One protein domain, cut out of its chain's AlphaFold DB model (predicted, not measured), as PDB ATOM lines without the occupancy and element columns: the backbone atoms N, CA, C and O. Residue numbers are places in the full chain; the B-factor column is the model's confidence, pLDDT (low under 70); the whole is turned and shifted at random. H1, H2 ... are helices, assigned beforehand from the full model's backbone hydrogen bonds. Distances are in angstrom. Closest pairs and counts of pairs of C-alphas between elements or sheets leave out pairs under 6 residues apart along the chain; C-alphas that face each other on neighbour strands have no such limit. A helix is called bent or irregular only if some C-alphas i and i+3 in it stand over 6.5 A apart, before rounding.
ATOM      1  N   THR A 462     207.814 269.371 341.705       91.00
ATOM      2  CA  THR A 462     208.950 270.307 341.720       91.00
ATOM      3  C   THR A 462     210.294 269.598 341.515       91.00
ATOM      4  O   THR A 462     210.446 268.448 341.936       91.00
ATOM      5  N   PRO A 463     211.312 270.265 340.932       90.75
ATOM      6  CA  PRO A 463     212.647 269.683 340.765       90.75
ATOM      7  C   PRO A 463     213.255 269.162 342.073       90.75
ATOM      8  O   PRO A 463     213.865 268.095 342.077       90.75
ATOM      9  N   ASN A 464     213.017 269.849 343.197       90.94
ATOM     10  CA  ASN A 464     213.460 269.384 344.512       90.94
ATOM     11  C   ASN A 464     212.802 268.059 344.906       90.94
ATOM     12  O   ASN A 464     213.504 267.166 345.377       90.94
ATOM     13  N   MET A 465     211.490 267.888 344.706       92.00
ATOM     14  CA  MET A 465     210.826 266.621 345.033       92.00
ATOM     15  C   MET A 465     211.219 265.503 344.058       92.00
ATOM     16  O   MET A 465     211.435 264.370 344.484       92.00
ATOM     17  N   VAL A 466     211.415 265.823 342.774       93.12
ATOM     18  CA  VAL A 466     211.968 264.887 341.781       93.12
ATOM     19  C   VAL A 466     213.341 264.374 342.223       93.12
ATOM     20  O   VAL A 466     213.523 263.168 342.389       93.12
ATOM     21  N   ALA A 467     214.281 265.271 342.529       92.75
ATOM     22  CA  ALA A 467     215.581 264.892 343.073       92.75
ATOM     23  C   ALA A 467     215.424 264.052 344.356       92.75
ATOM     24  O   ALA A 467     215.952 262.940 344.420       92.75
ATOM     25  N   THR A 468     214.639 264.536 345.329       94.06
ATOM     26  CA  THR A 468     214.374 263.867 346.620       94.06
ATOM     27  C   THR A 468     213.979 262.404 346.441       94.06
ATOM     28  O   THR A 468     214.571 261.539 347.082       94.06
ATOM     29  N   LEU A 469     213.031 262.105 345.544       94.94
ATOM     30  CA  LEU A 469     212.492 260.754 345.361       94.94
ATOM     31  C   LEU A 469     213.531 259.720 344.908       94.94
ATOM     32  O   LEU A 469     213.395 258.548 345.261       94.94
ATOM     33  N   SER A 470     214.559 260.139 344.163       93.06
ATOM     34  CA  SER A 470     215.623 259.250 343.669       93.06
ATOM     35  C   SER A 470     216.782 259.043 344.653       93.06
ATOM     36  O   SER A 470     217.472 258.024 344.565       93.06
ATOM     37  N   GLN A 471     216.992 259.969 345.601       92.38
ATOM     38  CA  GLN A 471     218.174 259.977 346.474       92.38
ATOM     39  C   GLN A 471     218.401 258.667 347.253       92.38
ATOM     40  O   GLN A 471     219.532 258.174 347.214       92.38
ATOM     41  N   PRO A 472     217.399 258.043 347.915       91.31
ATOM     42  CA  PRO A 472     217.654 256.827 348.689       91.31
ATOM     43  C   PRO A 472     218.137 255.661 347.828       91.31
ATOM     44  O   PRO A 472     219.103 254.998 348.194       91.31
ATOM     45  N   MET A 473     217.541 255.462 346.647       90.81
ATOM     46  CA  MET A 473     217.939 254.389 345.735       90.81
ATOM     47  C   MET A 473     219.359 254.598 345.198       90.81
ATOM     48  O   MET A 473     220.137 253.645 345.152       90.81
ATOM     49  N   ILE A 474     219.731 255.839 344.858       90.19
ATOM     50  CA  ILE A 474     221.101 256.183 344.443       90.19
ATOM     51  C   ILE A 474     222.092 255.893 345.583       90.19
ATOM     52  O   ILE A 474     223.074 255.180 345.374       90.19
ATOM     53  N   GLY A 475     221.815 256.382 346.795       89.00
ATOM     54  CA  GLY A 475     222.691 256.193 347.955       89.00
ATOM     55  C   GLY A 475     222.817 254.734 348.409       89.00
ATOM     56  O   GLY A 475     223.886 254.314 348.848       89.00
ATOM     57  N   GLN A 476     221.758 253.929 348.277       89.50
ATOM     58  CA  GLN A 476     221.790 252.499 348.602       89.50
ATOM     59  C   GLN A 476     222.541 251.671 347.546       89.50
ATOM     60  O   GLN A 476     223.343 250.817 347.920       89.50
ATOM     61  N   LEU A 477     222.368 251.944 346.244       86.81
ATOM     62  CA  LEU A 477     223.108 251.259 345.164       86.81
ATOM     63  C   LEU A 477     224.627 251.512 345.192       86.81
ATOM     64  O   LEU A 477     225.397 250.775 344.573       86.81
ATOM     65  N   GLN A 478     225.084 252.551 345.888       84.50
ATOM     66  CA  GLN A 478     226.509 252.838 346.074       84.50
ATOM     67  C   GLN A 478     227.147 252.026 347.217       84.50
ATOM     68  O   GLN A 478     228.372 252.000 347.337       84.50
ATOM     69  N   ARG A 479     226.355 251.328 348.045       83.62
ATOM     70  CA  ARG A 479     226.878 250.553 349.178       83.62
ATOM     71  C   ARG A 479     227.506 249.227 348.728       83.62
ATOM     72  O   ARG A 479     226.949 248.485 347.918       83.62
ATOM     73  N   ARG A 480     228.673 248.894 349.294       75.94
ATOM     74  CA  ARG A 480     229.460 247.700 348.918       75.94
ATOM     75  C   ARG A 480     228.751 246.374 349.238       75.94
ATOM     76  O   ARG A 480     228.945 245.399 348.521       75.94
ATOM     77  N   ASP A 481     227.933 246.324 350.285       75.31
ATOM     78  CA  ASP A 481     227.141 245.152 350.689       75.31
ATOM     79  C   ASP A 481     225.920 244.897 349.784       75.31
ATOM     80  O   ASP A 481     225.493 243.754 349.637       75.31
ATOM     81  N   VAL A 482     225.400 245.935 349.120       77.44
ATOM     82  CA  VAL A 482     224.339 245.820 348.099       77.44
ATOM     83  C   VAL A 482     224.892 245.293 346.771       77.44
ATOM     84  O   VAL A 482     224.204 244.554 346.065       77.44
ATOM     85  N   ARG A 483     226.134 245.656 346.424       73.62
ATOM     86  CA  ARG A 483     226.798 245.207 345.186       73.62
ATOM     87  C   ARG A 483     227.376 243.795 345.261       73.62
ATOM     88  O   ARG A 483     227.401 243.103 344.254       73.62
ATOM     89  N   ARG A 484     227.806 243.336 346.441       67.06
ATOM     90  CA  ARG A 484     228.358 241.980 346.601       67.06
ATOM     91  C   ARG A 484     227.313 240.894 346.311       67.06
ATOM     92  O   ARG A 484     226.329 240.734 347.034       67.06
ATOM     93  N   THR A 485     227.600 240.104 345.284       57.97
ATOM     94  CA  THR A 485     226.899 238.888 344.863       57.97
ATOM     95  C   THR A 485     227.395 237.668 345.643       57.97
ATOM     96  O   THR A 485     228.076 236.798 345.108       57.97
ATOM     97  N   SER A 486     227.061 237.561 346.934       55.53
ATOM     98  CA  SER A 486     227.183 236.256 347.603       55.53
ATOM     99  C   SER A 486     226.198 235.257 346.976       55.53
ATOM    100  O   SER A 486     225.143 235.655 346.491       55.53
ATOM    101  N   LYS A 487     226.504 233.950 347.010       53.44
ATOM    102  CA  LYS A 487     225.674 232.886 346.391       53.44
ATOM    103  C   LYS A 487     224.230 232.790 346.934       53.44
ATOM    104  O   LYS A 487     223.408 232.075 346.373       53.44
ATOM    105  N   SER A 488     223.923 233.500 348.017       52.03
ATOM    106  CA  SER A 488     222.575 233.736 348.542       52.03
ATOM    107  C   SER A 488     221.919 234.940 347.858       52.03
ATOM    108  O   SER A 488     222.520 236.013 347.817       52.03
ATOM    109  N   GLU A 489     220.661 234.823 347.435       60.84
ATOM    110  CA  GLU A 489     219.918 235.951 346.864       60.84
ATOM    111  C   GLU A 489     219.962 237.203 347.762       60.84
ATOM    112  O   GLU A 489     219.521 237.185 348.911       60.84
ATOM    113  N   ASN A 490     220.485 238.318 347.242       78.88
ATOM    114  CA  ASN A 490     220.569 239.568 347.997       78.88
ATOM    115  C   ASN A 490     219.188 240.252 348.037       78.88
ATOM    116  O   ASN A 490     218.867 241.100 347.202       78.88
ATOM    117  N   GLU A 491     218.356 239.865 349.010       84.25
ATOM    118  CA  GLU A 491     217.014 240.426 349.238       84.25
ATOM    119  C   GLU A 491     217.017 241.958 349.351       84.25
ATOM    120  O   GLU A 491     216.097 242.621 348.868       84.25
ATOM    121  N   HIS A 492     218.068 242.539 349.943       85.00
ATOM    122  CA  HIS A 492     218.184 243.990 350.075       85.00
ATOM    123  C   HIS A 492     218.363 244.656 348.702       85.00
ATOM    124  O   HIS A 492     217.626 245.589 348.379       85.00
ATOM    125  N   ARG A 493     219.234 244.107 347.841       87.44
ATOM    126  CA  ARG A 493     219.355 244.533 346.437       87.44
ATOM    127  C   ARG A 493     218.036 244.364 345.674       87.44
ATOM    128  O   ARG A 493     217.598 245.314 345.029       87.44
ATOM    129  N   LYS A 494     217.362 243.209 345.788       89.00
ATOM    130  CA  LYS A 494     216.037 242.976 345.169       89.00
ATOM    131  C   LYS A 494     215.015 244.041 345.590       89.00
ATOM    132  O   LYS A 494     214.269 244.546 344.755       89.00
ATOM    133  N   SER A 495     215.005 244.415 346.870       90.69
ATOM    134  CA  SER A 495     214.128 245.460 347.405       90.69
ATOM    135  C   SER A 495     214.431 246.843 346.816       90.69
ATOM    136  O   SER A 495     213.500 247.530 346.405       90.69
ATOM    137  N   ILE A 496     215.707 247.225 346.696       91.81
ATOM    138  CA  ILE A 496     216.119 248.503 346.084       91.81
ATOM    139  C   ILE A 496     215.718 248.554 344.602       91.81
ATOM    140  O   ILE A 496     215.142 249.543 344.153       91.81
ATOM    141  N   LEU A 497     215.947 247.473 343.847       91.38
ATOM    142  CA  LEU A 497     215.528 247.369 342.442       91.38
ATOM    143  C   LEU A 497     213.999 247.461 342.301       91.38
ATOM    144  O   LEU A 497     213.505 248.173 341.431       91.38
ATOM    145  N   SER A 498     213.242 246.829 343.202       91.31
ATOM    146  CA  SER A 498     211.780 246.969 343.267       91.31
ATOM    147  C   SER A 498     211.344 248.415 343.554       91.31
ATOM    148  O   SER A 498     210.408 248.911 342.926       91.31
ATOM    149  N   SER A 499     212.054 249.141 344.425       93.62
ATOM    150  CA  SER A 499     211.823 250.574 344.666       93.62
ATOM    151  C   SER A 499     212.112 251.454 343.447       93.62
ATOM    152  O   SER A 499     211.357 252.392 343.181       93.62
ATOM    153  N   ILE A 500     213.143 251.132 342.660       94.25
ATOM    154  CA  ILE A 500     213.432 251.805 341.383       94.25
ATOM    155  C   ILE A 500     212.303 251.539 340.380       94.25
ATOM    156  O   ILE A 500     211.744 252.485 339.828       94.25
ATOM    157  N   CYS A 501     211.891 250.279 340.209       92.88
ATOM    158  CA  CYS A 501     210.756 249.914 339.358       92.88
ATOM    159  C   CYS A 501     209.453 250.608 339.790       92.88
ATOM    160  O   CYS A 501     208.687 251.049 338.937       92.88
ATOM    161  N   ASN A 502     209.212 250.755 341.096       94.38
ATOM    162  CA  ASN A 502     208.064 251.478 341.642       94.38
ATOM    163  C   ASN A 502     208.112 252.982 341.311       94.38
ATOM    164  O   ASN A 502     207.099 253.542 340.893       94.38
ATOM    165  N   LEU A 503     209.275 253.636 341.441       95.06
ATOM    166  CA  LEU A 503     209.454 255.036 341.028       95.06
ATOM    167  C   LEU A 503     209.182 255.224 339.535       95.06
ATOM    168  O   LEU A 503     208.373 256.074 339.158       95.06
ATOM    169  N   LEU A 504     209.810 254.399 338.697       93.25
ATOM    170  CA  LEU A 504     209.661 254.470 337.247       93.25
ATOM    171  C   LEU A 504     208.215 254.187 336.814       93.25
ATOM    172  O   LEU A 504     207.687 254.916 335.984       93.25
ATOM    173  N   TYR A 505     207.530 253.222 337.437       91.19
ATOM    174  CA  TYR A 505     206.123 252.913 337.160       91.19
ATOM    175  C   TYR A 505     205.172 254.099 337.400       91.19
ATOM    176  O   TYR A 505     204.234 254.301 336.629       91.19
ATOM    177  N   TYR A 506     205.398 254.903 338.445       91.12
ATOM    178  CA  TYR A 506     204.551 256.072 338.720       91.12
ATOM    179  C   TYR A 506     204.953 257.334 337.946       91.12
ATOM    180  O   TYR A 506     204.088 258.190 337.728       91.12
ATOM    181  N   ALA A 507     206.218 257.454 337.533       91.88
ATOM    182  CA  ALA A 507     206.740 258.597 336.782       91.88
ATOM    183  C   ALA A 507     206.542 258.468 335.256       91.88
ATOM    184  O   ALA A 507     206.135 259.433 334.609       91.88
ATOM    185  N   LEU A 508     206.775 257.273 334.700       89.44
ATOM    186  CA  LEU A 508     206.721 256.941 333.270       89.44
ATOM    187  C   LEU A 508     205.425 256.180 332.938       89.44
ATOM    188  O   LEU A 508     205.436 255.010 332.555       89.44
ATOM    189  N   LYS A 509     204.277 256.835 333.144       83.38
ATOM    190  CA  LYS A 509     202.967 256.251 332.812       83.38
ATOM    191  C   LYS A 509     202.784 256.209 331.283       83.38
ATOM    192  O   LYS A 509     203.135 257.194 330.639       83.38
ATOM    193  N   PRO A 510     202.144 255.176 330.697       78.88
ATOM    194  CA  PRO A 510     201.914 255.107 329.245       78.88
ATOM    195  C   PRO A 510     201.047 256.253 328.696       78.88
ATOM    196  O   PRO A 510     201.087 256.559 327.512       78.88
ATOM    197  N   THR A 511     200.253 256.889 329.562       81.62
ATOM    198  CA  THR A 511     199.388 258.035 329.245       81.62
ATOM    199  C   THR A 511     200.017 259.387 329.612       81.62
ATOM    200  O   THR A 511     199.300 260.383 329.693       81.62
ATOM    201  N   ALA A 512     201.308 259.431 329.955       84.69
ATOM    202  CA  ALA A 512     202.000 260.678 330.275       84.69
ATOM    203  C   ALA A 512     202.369 261.443 328.988       84.69
ATOM    204  O   ALA A 512     202.690 260.812 327.981       84.69
ATOM    205  N   PRO A 513     202.357 262.788 329.001       86.56
ATOM    206  CA  PRO A 513     202.817 263.575 327.861       86.56
ATOM    207  C   PRO A 513     204.326 263.389 327.635       86.56
ATOM    208  O   PRO A 513     205.080 263.117 328.573       86.56
ATOM    209  N   SER A 514     204.783 263.558 326.391       85.50
ATOM    210  CA  SER A 514     206.184 263.330 325.994       85.50
ATOM    211  C   SER A 514     207.180 264.156 326.820       85.50
ATOM    212  O   SER A 514     208.198 263.623 327.250       85.50
ATOM    213  N   SER A 515     206.823 265.405 327.136       87.00
ATOM    214  CA  SER A 515     207.518 266.318 328.059       87.00
ATOM    215  C   SER A 515     207.785 265.703 329.437       87.00
ATOM    216  O   SER A 515     208.882 265.819 329.986       87.00
ATOM    217  N   GLN A 516     206.787 265.026 330.012       88.00
ATOM    218  CA  GLN A 516     206.927 264.333 331.290       88.00
ATOM    219  C   GLN A 516     207.849 263.113 331.167       88.00
ATOM    220  O   GLN A 516     208.653 262.860 332.068       88.00
ATOM    221  N   ILE A 517     207.709 262.346 330.084       88.06
ATOM    222  CA  ILE A 517     208.505 261.137 329.847       88.06
ATOM    223  C   ILE A 517     209.983 261.505 329.704       88.06
ATOM    224  O   ILE A 517     210.804 260.915 330.395       88.06
ATOM    225  N   GLU A 518     210.311 262.517 328.898       87.88
ATOM    226  CA  GLU A 518     211.674 263.026 328.703       87.88
ATOM    227  C   GLU A 518     212.288 263.536 330.019       87.88
ATOM    228  O   GLU A 518     213.327 263.033 330.450       87.88
ATOM    229  N   LYS A 519     211.573 264.411 330.751       88.81
ATOM    230  CA  LYS A 519     211.972 264.901 332.089       88.81
ATOM    231  C   LYS A 519     212.354 263.757 333.036       88.81
ATOM    232  O   LYS A 519     213.371 263.836 333.721       88.81
ATOM    233  N   TYR A 520     211.542 262.699 333.112       92.44
ATOM    234  CA  TYR A 520     211.800 261.571 334.018       92.44
ATOM    235  C   TYR A 520     212.746 260.508 333.455       92.44
ATOM    236  O   TYR A 520     213.342 259.759 334.234       92.44
ATOM    237  N   TRP A 521     212.939 260.461 332.141       90.81
ATOM    238  CA  TRP A 521     213.989 259.670 331.519       90.81
ATOM    239  C   TRP A 521     215.363 260.179 331.958       90.81
ATOM    240  O   TRP A 521     216.156 259.417 332.517       90.81
ATOM    241  N   ASP A 522     215.604 261.482 331.835       88.81
ATOM    242  CA  ASP A 522     216.872 262.092 332.233       88.81
ATOM    243  C   ASP A 522     217.063 262.111 333.754       88.81
ATOM    244  O   ASP A 522     218.139 261.770 334.256       88.81
ATOM    245  N   GLU A 523     216.021 262.453 334.516       90.38
ATOM    246  CA  GLU A 523     216.114 262.535 335.978       90.38
ATOM    247  C   GLU A 523     216.213 261.171 336.673       90.38
ATOM    248  O   GLU A 523     216.905 261.068 337.687       90.38
ATOM    249  N   TYR A 524     215.576 260.113 336.153       92.81
ATOM    250  CA  TYR A 524     215.563 258.799 336.811       92.81
ATOM    251  C   TYR A 524     216.257 257.700 336.012       92.81
ATOM    252  O   TYR A 524     217.126 257.026 336.564       92.81
ATOM    253  N   VAL A 525     215.925 257.495 334.735       89.81
ATOM    254  CA  VAL A 525     216.513 256.386 333.957       89.81
ATOM    255  C   VAL A 525     218.010 256.624 333.753       89.81
ATOM    256  O   VAL A 525     218.823 255.785 334.142       89.81
ATOM    257  N   MET A 526     218.405 257.800 333.266       87.62
ATOM    258  CA  MET A 526     219.817 258.118 333.035       87.62
ATOM    259  C   MET A 526     220.616 258.240 334.344       87.62
ATOM    260  O   MET A 526     221.728 257.717 334.432       87.62
ATOM    261  N   LYS A 527     220.078 258.875 335.398       88.50
ATOM    262  CA  LYS A 527     220.811 259.049 336.675       88.50
ATOM    263  C   LYS A 527     220.883 257.794 337.549       88.50
ATOM    264  O   LYS A 527     221.870 257.648 338.271       88.50
ATOM    265  N   ILE A 528     219.885 256.907 337.502       88.50
ATOM    266  CA  ILE A 528     219.865 255.670 338.300       88.50
ATOM    267  C   ILE A 528     220.413 254.503 337.475       88.50
ATOM    268  O   ILE A 528     221.442 253.937 337.838       88.50
ATOM    269  N   VAL A 529     219.769 254.156 336.357       84.00
ATOM    270  CA  VAL A 529     220.174 253.004 335.533       84.00
ATOM    271  C   VAL A 529     221.504 253.305 334.843       84.00
ATOM    272  O   VAL A 529     222.484 252.607 335.088       84.00
ATOM    273  N   GLY A 530     221.570 254.400 334.079       80.19
ATOM    274  CA  GLY A 530     222.782 254.802 333.358       80.19
ATOM    275  C   GLY A 530     223.988 255.028 334.277       80.19
ATOM    276  O   GLY A 530     225.020 254.392 334.111       80.19
ATOM    277  N   LYS A 531     223.866 255.904 335.283       81.94
ATOM    278  CA  LYS A 531     225.021 256.312 336.110       81.94
ATOM    279  C   LYS A 531     225.326 255.430 337.326       81.94
ATOM    280  O   LYS A 531     226.445 255.525 337.825       81.94
ATOM    281  N   GLN A 532     224.389 254.625 337.852       82.56
ATOM    282  CA  GLN A 532     224.676 253.756 339.013       82.56
ATOM    283  C   GLN A 532     224.838 252.281 338.646       82.56
ATOM    284  O   GLN A 532     225.686 251.632 339.260       82.56
ATOM    285  N   LEU A 533     224.066 251.754 337.690       78.19
ATOM    286  CA  LEU A 533     224.152 250.345 337.286       78.19
ATOM    287  C   LEU A 533     225.139 250.145 336.123       78.19
ATOM    288  O   LEU A 533     226.002 249.283 336.211       78.19
ATOM    289  N   ILE A 534     225.118 250.989 335.087       71.50
ATOM    290  CA  ILE A 534     226.029 250.878 333.924       71.50
ATOM    291  C   ILE A 534     227.348 251.646 334.186       71.50
ATOM    292  O   ILE A 534     227.841 252.412 333.362       71.50
ATOM    293  N   ARG A 535     227.909 251.521 335.398       63.75
ATOM    294  CA  ARG A 535     229.068 252.320 335.840       63.75
ATOM    295  C   ARG A 535     230.378 251.555 335.610       63.75
ATOM    296  O   ARG A 535     230.700 250.661 336.384       63.75
ATOM    297  N   SER A 536     231.134 251.938 334.580       50.81
ATOM    298  CA  SER A 536     232.357 251.238 334.130       50.81
ATOM    299  C   SER A 536     233.586 251.401 335.038       50.81
ATOM    300  O   SER A 536     234.570 250.685 334.875       50.81
ATOM    301  N   ASP A 537     233.558 252.343 335.981       50.75
ATOM    302  CA  ASP A 537     234.692 252.657 336.853       50.75
ATOM    303  C   ASP A 537     234.582 251.926 338.202       50.75
ATOM    304  O   ASP A 537     233.884 252.391 339.107       50.75
ATOM    305  N   LEU A 538     235.217 250.744 338.281       46.84
ATOM    306  CA  LEU A 538     235.759 250.076 339.483       46.84
ATOM    307  C   LEU A 538     236.307 248.683 339.100       46.84
ATOM    308  O   LEU A 538     235.624 247.663 339.227       46.84
ATOM    309  N   GLY A 539     237.559 248.620 338.643       48.91
ATOM    310  CA  GLY A 539     238.186 247.401 338.103       48.91
ATOM    311  C   GLY A 539     238.546 246.311 339.125       48.91
ATOM    312  O   GLY A 539     239.715 245.966 339.229       48.91
ATOM    313  N   ASN A 540     237.586 245.782 339.903       47.69
ATOM    314  CA  ASN A 540     237.862 244.726 340.900       47.69
ATOM    315  C   ASN A 540     236.739 243.699 341.207       47.69
ATOM    316  O   ASN A 540     236.963 242.826 342.043       47.69
ATOM    317  N   LEU A 541     235.551 243.729 340.576       56.19
ATOM    318  CA  LEU A 541     234.555 242.634 340.692       56.19
ATOM    319  C   LEU A 541     233.744 242.429 339.397       56.19
ATOM    320  O   LEU A 541     232.656 242.984 339.250       56.19
ATOM    321  N   ARG A 542     234.233 241.564 338.496       57.53
ATOM    322  CA  ARG A 542     233.562 241.206 337.227       57.53
ATOM    323  C   ARG A 542     232.112 240.734 337.429       57.53
ATOM    324  O   ARG A 542     231.203 241.299 336.835       57.53
ATOM    325  N   GLU A 543     231.883 239.819 338.375       60.81
ATOM    326  CA  GLU A 543     230.541 239.294 338.699       60.81
ATOM    327  C   GLU A 543     229.538 240.376 339.154       60.81
ATOM    328  O   GLU A 543     228.333 240.248 338.927       60.81
ATOM    329  N   SER A 544     230.014 241.457 339.789       65.69
ATOM    330  CA  SER A 544     229.152 242.577 340.194       65.69
ATOM    331  C   SER A 544     228.736 243.422 338.993       65.69
ATOM    332  O   SER A 544     227.610 243.916 338.978       65.69
ATOM    333  N   VAL A 545     229.623 243.590 338.007       72.31
ATOM    334  CA  VAL A 545     229.355 244.360 336.782       72.31
ATOM    335  C   VAL A 545     228.352 243.613 335.907       72.31
ATOM    336  O   VAL A 545     227.339 244.195 335.528       72.31
ATOM    337  N   ASP A 546     228.552 242.308 335.694       74.81
ATOM    338  CA  ASP A 546     227.613 241.461 334.944       74.81
ATOM    339  C   ASP A 546     226.206 241.497 335.571       74.81
ATOM    340  O   ASP A 546     225.187 241.556 334.871       74.81
ATOM    341  N   LYS A 547     226.125 241.518 336.912       79.62
ATOM    342  CA  LYS A 547     224.847 241.604 337.625       79.62
ATOM    343  C   LYS A 547     224.224 243.003 337.587       79.62
ATOM    344  O   LYS A 547     223.009 243.109 337.408       79.62
ATOM    345  N   ASP A 548     225.018 244.065 337.728       80.94
ATOM    346  CA  ASP A 548     224.551 245.447 337.565       80.94
ATOM    347  C   ASP A 548     224.002 245.680 336.138       80.94
ATOM    348  O   ASP A 548     222.898 246.214 335.991       80.94
ATOM    349  N   LEU A 549     224.684 245.172 335.104       81.94
ATOM    350  CA  LEU A 549     224.245 245.215 333.702       81.94
ATOM    351  C   LEU A 549     222.969 244.388 333.462       81.94
ATOM    352  O   LEU A 549     222.022 244.864 332.837       81.94
ATOM    353  N   SER A 550     222.900 243.166 334.002       85.00
ATOM    354  CA  SER A 550     221.714 242.298 333.921       85.00
ATOM    355  C   SER A 550     220.470 242.952 334.537       85.00
ATOM    356  O   SER A 550     219.382 242.910 333.948       85.00
ATOM    357  N   ASP A 551     220.619 243.601 335.695       86.44
ATOM    358  CA  ASP A 551     219.526 244.307 336.363       86.44
ATOM    359  C   ASP A 551     219.115 245.574 335.585       86.44
ATOM    360  O   ASP A 551     217.919 245.825 335.421       86.44
ATOM    361  N   ALA A 552     220.073 246.320 335.019       86.12
ATOM    362  CA  ALA A 552     219.802 247.457 334.136       86.12
ATOM    363  C   ALA A 552     219.013 247.049 332.878       86.12
ATOM    364  O   ALA A 552     217.958 247.621 332.593       86.12
ATOM    365  N   CYS A 553     219.464 246.010 332.169       85.25
ATOM    366  CA  CYS A 553     218.776 245.447 331.005       85.25
ATOM    367  C   CYS A 553     217.359 244.967 331.345       85.25
ATOM    368  O   CYS A 553     216.431 245.165 330.560       85.25
ATOM    369  N   SER A 554     217.171 244.364 332.522       86.56
ATOM    370  CA  SER A 554     215.858 243.901 332.989       86.56
ATOM    371  C   SER A 554     214.891 245.063 333.239       86.56
ATOM    372  O   SER A 554     213.726 244.985 332.845       86.56
ATOM    373  N   ILE A 555     215.370 246.164 333.835       87.62
ATOM    374  CA  ILE A 555     214.580 247.391 334.024       87.62
ATOM    375  C   ILE A 555     214.199 247.995 332.666       87.62
ATOM    376  O   ILE A 555     213.022 248.271 332.441       87.62
ATOM    377  N   LEU A 556     215.159 248.157 331.749       85.50
ATOM    378  CA  LEU A 556     214.920 248.774 330.437       85.50
ATOM    379  C   LEU A 556     213.929 247.965 329.582       85.50
ATOM    380  O   LEU A 556     212.968 248.539 329.076       85.50
ATOM    381  N   ARG A 557     214.072 246.634 329.509       84.25
ATOM    382  CA  ARG A 557     213.096 245.750 328.832       84.25
ATOM    383  C   ARG A 557     211.693 245.846 329.449       84.25
ATOM    384  O   ARG A 557     210.695 245.786 328.737       84.25
ATOM    385  N   GLY A 558     211.609 246.017 330.771       80.31
ATOM    386  CA  GLY A 558     210.345 246.221 331.483       80.31
ATOM    387  C   GLY A 558     209.680 247.583 331.228       80.31
ATOM    388  O   GLY A 558     208.471 247.706 331.440       80.31
ATOM    389  N   LEU A 559     210.444 248.586 330.779       77.50
ATOM    390  CA  LEU A 559     209.928 249.881 330.324       77.50
ATOM    391  C   LEU A 559     209.480 249.829 328.862       77.50
ATOM    392  O   LEU A 559     208.391 250.305 328.569       77.50
ATOM    393  N   ASP A 560     210.271 249.212 327.983       65.56
ATOM    394  CA  ASP A 560     209.983 249.025 326.550       65.56
ATOM    395  C   ASP A 560     208.570 248.428 326.341       65.56
ATOM    396  O   ASP A 560     207.677 249.062 325.770       65.56
ATOM    397  N   LEU A 561     208.296 247.305 327.024       52.25
ATOM    398  CA  LEU A 561     206.995 246.617 327.058       52.25
ATOM    399  C   LEU A 561     205.813 247.451 327.594       52.25
ATOM    400  O   LEU A 561     204.660 247.053 327.417       52.25
ATOM    401  N   LYS A 562     206.063 248.567 328.293       49.03
ATOM    402  CA  LYS A 562     205.021 249.429 328.879       49.03
ATOM    403  C   LYS A 562     204.887 250.785 328.187       49.03
ATOM    404  O   LYS A 562     203.801 251.355 328.230       49.03
ATOM    405  N   ALA A 563     205.954 251.306 327.588       45.03
ATOM    406  CA  ALA A 563     206.019 252.680 327.098       45.03
ATOM    407  C   ALA A 563     205.741 252.824 325.591       45.03
ATOM    408  O   ALA A 563     205.253 253.875 325.185       45.03
ATOM    409  N   TRP A 564     206.018 251.810 324.758       44.69
ATOM    410  CA  TRP A 564     206.081 251.988 323.292       44.69
ATOM    411  C   TRP A 564     204.954 251.363 322.459       44.69
ATOM    412  O   TRP A 564     205.043 251.329 321.235       44.69
ATOM    413  N   ASN A 565     203.821 251.005 323.071       39.88
ATOM    414  CA  ASN A 565     202.578 250.767 322.315       39.88
ATOM    415  C   ASN A 565     201.828 252.066 321.932       39.88
ATOM    416  O   ASN A 565     200.749 252.007 321.346       39.88
ATOM    417  N   ALA A 566     202.396 253.244 322.223       37.28
ATOM    418  CA  ALA A 566     201.904 254.539 321.760       37.28
ATOM    419  C   ALA A 566     203.040 255.337 321.091       37.28
ATOM    420  O   ALA A 566     204.036 255.665 321.727       37.28
ATOM    421  N   LYS A 567     202.863 255.616 319.791       42.41
ATOM    422  CA  LYS A 567     203.729 256.389 318.876       42.41
ATOM    423  C   LYS A 567     204.751 257.338 319.541       42.41
ATOM    424  O   LYS A 567     204.358 258.410 319.989       42.41
ATOM    425  N   CYS A 568     206.049 257.019 319.440       29.80
ATOM    426  CA  CYS A 568     207.126 257.983 319.143       29.80
ATOM    427  C   CYS A 568     208.458 257.281 318.782       29.80
ATOM    428  O   CYS A 568     208.556 256.059 318.844       29.80
ATOM    429  N   ASP A 569     209.436 258.056 318.303       36.81
ATOM    430  CA  ASP A 569     210.498 257.618 317.377       36.81
ATOM    431  C   ASP A 569     211.573 256.655 317.953       36.81
ATOM    432  O   ASP A 569     212.143 256.874 319.025       36.81
ATOM    433  N   LEU A 570     211.935 255.620 317.179       36.03
ATOM    434  CA  LEU A 570     212.836 254.511 317.555       36.03
ATOM    435  C   LEU A 570     214.323 254.899 317.736       36.03
ATOM    436  O   LEU A 570     215.162 254.043 318.033       36.03
ATOM    437  N   ARG A 571     214.709 256.158 317.512       34.16
ATOM    438  CA  ARG A 571     216.127 256.541 317.347       34.16
ATOM    439  C   ARG A 571     216.917 256.620 318.657       34.16
ATOM    440  O   ARG A 571     218.071 256.194 318.690       34.16
ATOM    441  N   THR A 572     216.313 257.111 319.740       35.75
ATOM    442  CA  THR A 572     216.988 257.234 321.052       35.75
ATOM    443  C   THR A 572     217.096 255.877 321.753       35.75
ATOM    444  O   THR A 572     218.141 255.545 322.311       35.75
ATOM    445  N   ALA A 573     216.057 255.047 321.607       37.06
ATOM    446  CA  ALA A 573     216.026 253.638 321.998       37.06
ATOM    447  C   ALA A 573     217.241 252.863 321.470       37.06
ATOM    448  O   ALA A 573     217.978 252.218 322.221       37.06
ATOM    449  N   LYS A 574     217.479 252.985 320.157       34.78
ATOM    450  CA  LYS A 574     218.528 252.252 319.454       34.78
ATOM    451  C   LYS A 574     219.928 252.633 319.934       34.78
ATOM    452  O   LYS A 574     220.768 251.752 320.032       34.78
ATOM    453  N   LYS A 575     220.175 253.900 320.300       35.94
ATOM    454  CA  LYS A 575     221.481 254.338 320.834       35.94
ATOM    455  C   LYS A 575     221.828 253.686 322.175       35.94
ATOM    456  O   LYS A 575     222.970 253.284 322.361       35.94
ATOM    457  N   ILE A 576     220.858 253.533 323.079       38.28
ATOM    458  CA  ILE A 576     221.083 252.864 324.374       38.28
ATOM    459  C   ILE A 576     221.167 251.342 324.190       38.28
ATOM    460  O   ILE A 576     221.998 250.698 324.820       38.28
ATOM    461  N   SER A 577     220.379 250.768 323.274       33.69
ATOM    462  CA  SER A 577     220.482 249.346 322.917       33.69
ATOM    463  C   SER A 577     221.803 248.975 322.230       33.69
ATOM    464  O   SER A 577     222.267 247.857 322.427       33.69
ATOM    465  N   LEU A 578     222.381 249.859 321.410       35.91
ATOM    466  CA  LEU A 578     223.648 249.626 320.704       35.91
ATOM    467  C   LEU A 578     224.860 249.873 321.610       35.91
ATOM    468  O   LEU A 578     225.746 249.032 321.656       35.91
ATOM    469  N   GLY A 579     224.854 250.934 322.426       36.25
ATOM    470  CA  GLY A 579     225.934 251.195 323.391       36.25
ATOM    471  C   GLY A 579     226.066 250.151 324.515       36.25
ATOM    472  O   GLY A 579     227.066 250.145 325.222       36.25
ATOM    473  N   VAL A 580     225.074 249.266 324.679       37.03
ATOM    474  CA  VAL A 580     225.107 248.099 325.588       37.03
ATOM    475  C   VAL A 580     225.561 246.810 324.870       37.03
ATOM    476  O   VAL A 580     225.757 245.787 325.515       37.03
ATOM    477  N   LEU A 581     225.737 246.843 323.544       30.88
ATOM    478  CA  LEU A 581     226.229 245.723 322.727       30.88
ATOM    479  C   LEU A 581     227.670 245.918 322.215       30.88
ATOM    480  O   LEU A 581     228.220 244.990 321.627       30.88
ATOM    481  N   GLU A 582     228.281 247.086 322.437       28.22
ATOM    482  CA  GLU A 582     229.650 247.428 322.001       28.22
ATOM    483  C   GLU A 582     230.675 247.512 323.162       28.22
ATOM    484  O   GLU A 582     231.783 248.022 322.976       28.22
ATOM    485  N   HIS A 583     230.336 246.993 324.353       30.41
ATOM    486  CA  HIS A 583     231.218 246.908 325.532       30.41
ATOM    487  C   HIS A 583     231.115 245.560 326.256       30.41
ATOM    488  O   HIS A 583     229.973 245.108 326.490       30.41
TER     489      HIS A 583
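AT A GLANCE: This is residues 462 to 583 of the 583 residues of the protein "Rap1-interacting factor 1 protein" of Rutstroemia sp. NJR-2017a BBW (UniProt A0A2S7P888). Helices H1, H3, H4 and H5 lie side by side in an up-and-down bundle, each running against the one before; short H2 sits at one end, and H6 runs near H5. The printed part has 122 residues with six named helices, H1 to H6, and no named strand: all helix. It is compact, radius of gyration of the C-alphas 14.8 A, spanning 42 by 34 by 23 A.

HOW THE PARTS SIT: Start at H1, residues 463 to 477, irregular with C-alphas 469 and 472 7.3 A apart; it touches H3, residues 491 to 507, closest C-alphas Met 473 and Ile 496, 6.2 A, at a shallow tilt of 21 degrees, opposite ways. H2, residues 480 to 483, only just touches H3, with 3 pairs of C-alphas within 8 A. H4, residues 514 to 533, forms a hairpin with H5, residues 542 to 563, closest C-alphas Leu 533 and Asp 548, 4.9 A. O i to N i+4 pairs are within hydrogen-bond range throughout H3.

IN THESE COORDINATES: Find C-alpha 463, where H1 begins, at (212.647, 269.683, 340.765); H6, residues 571 to 579, ends with C-alpha 579 at (225.934, 251.195, 323.391). H5 runs 31.5 A.

THE WHOLE: The printed part has no cut and no long link; pLDDT is under 70 at residues 484 to 489, 535 to 544 and 560 to 583.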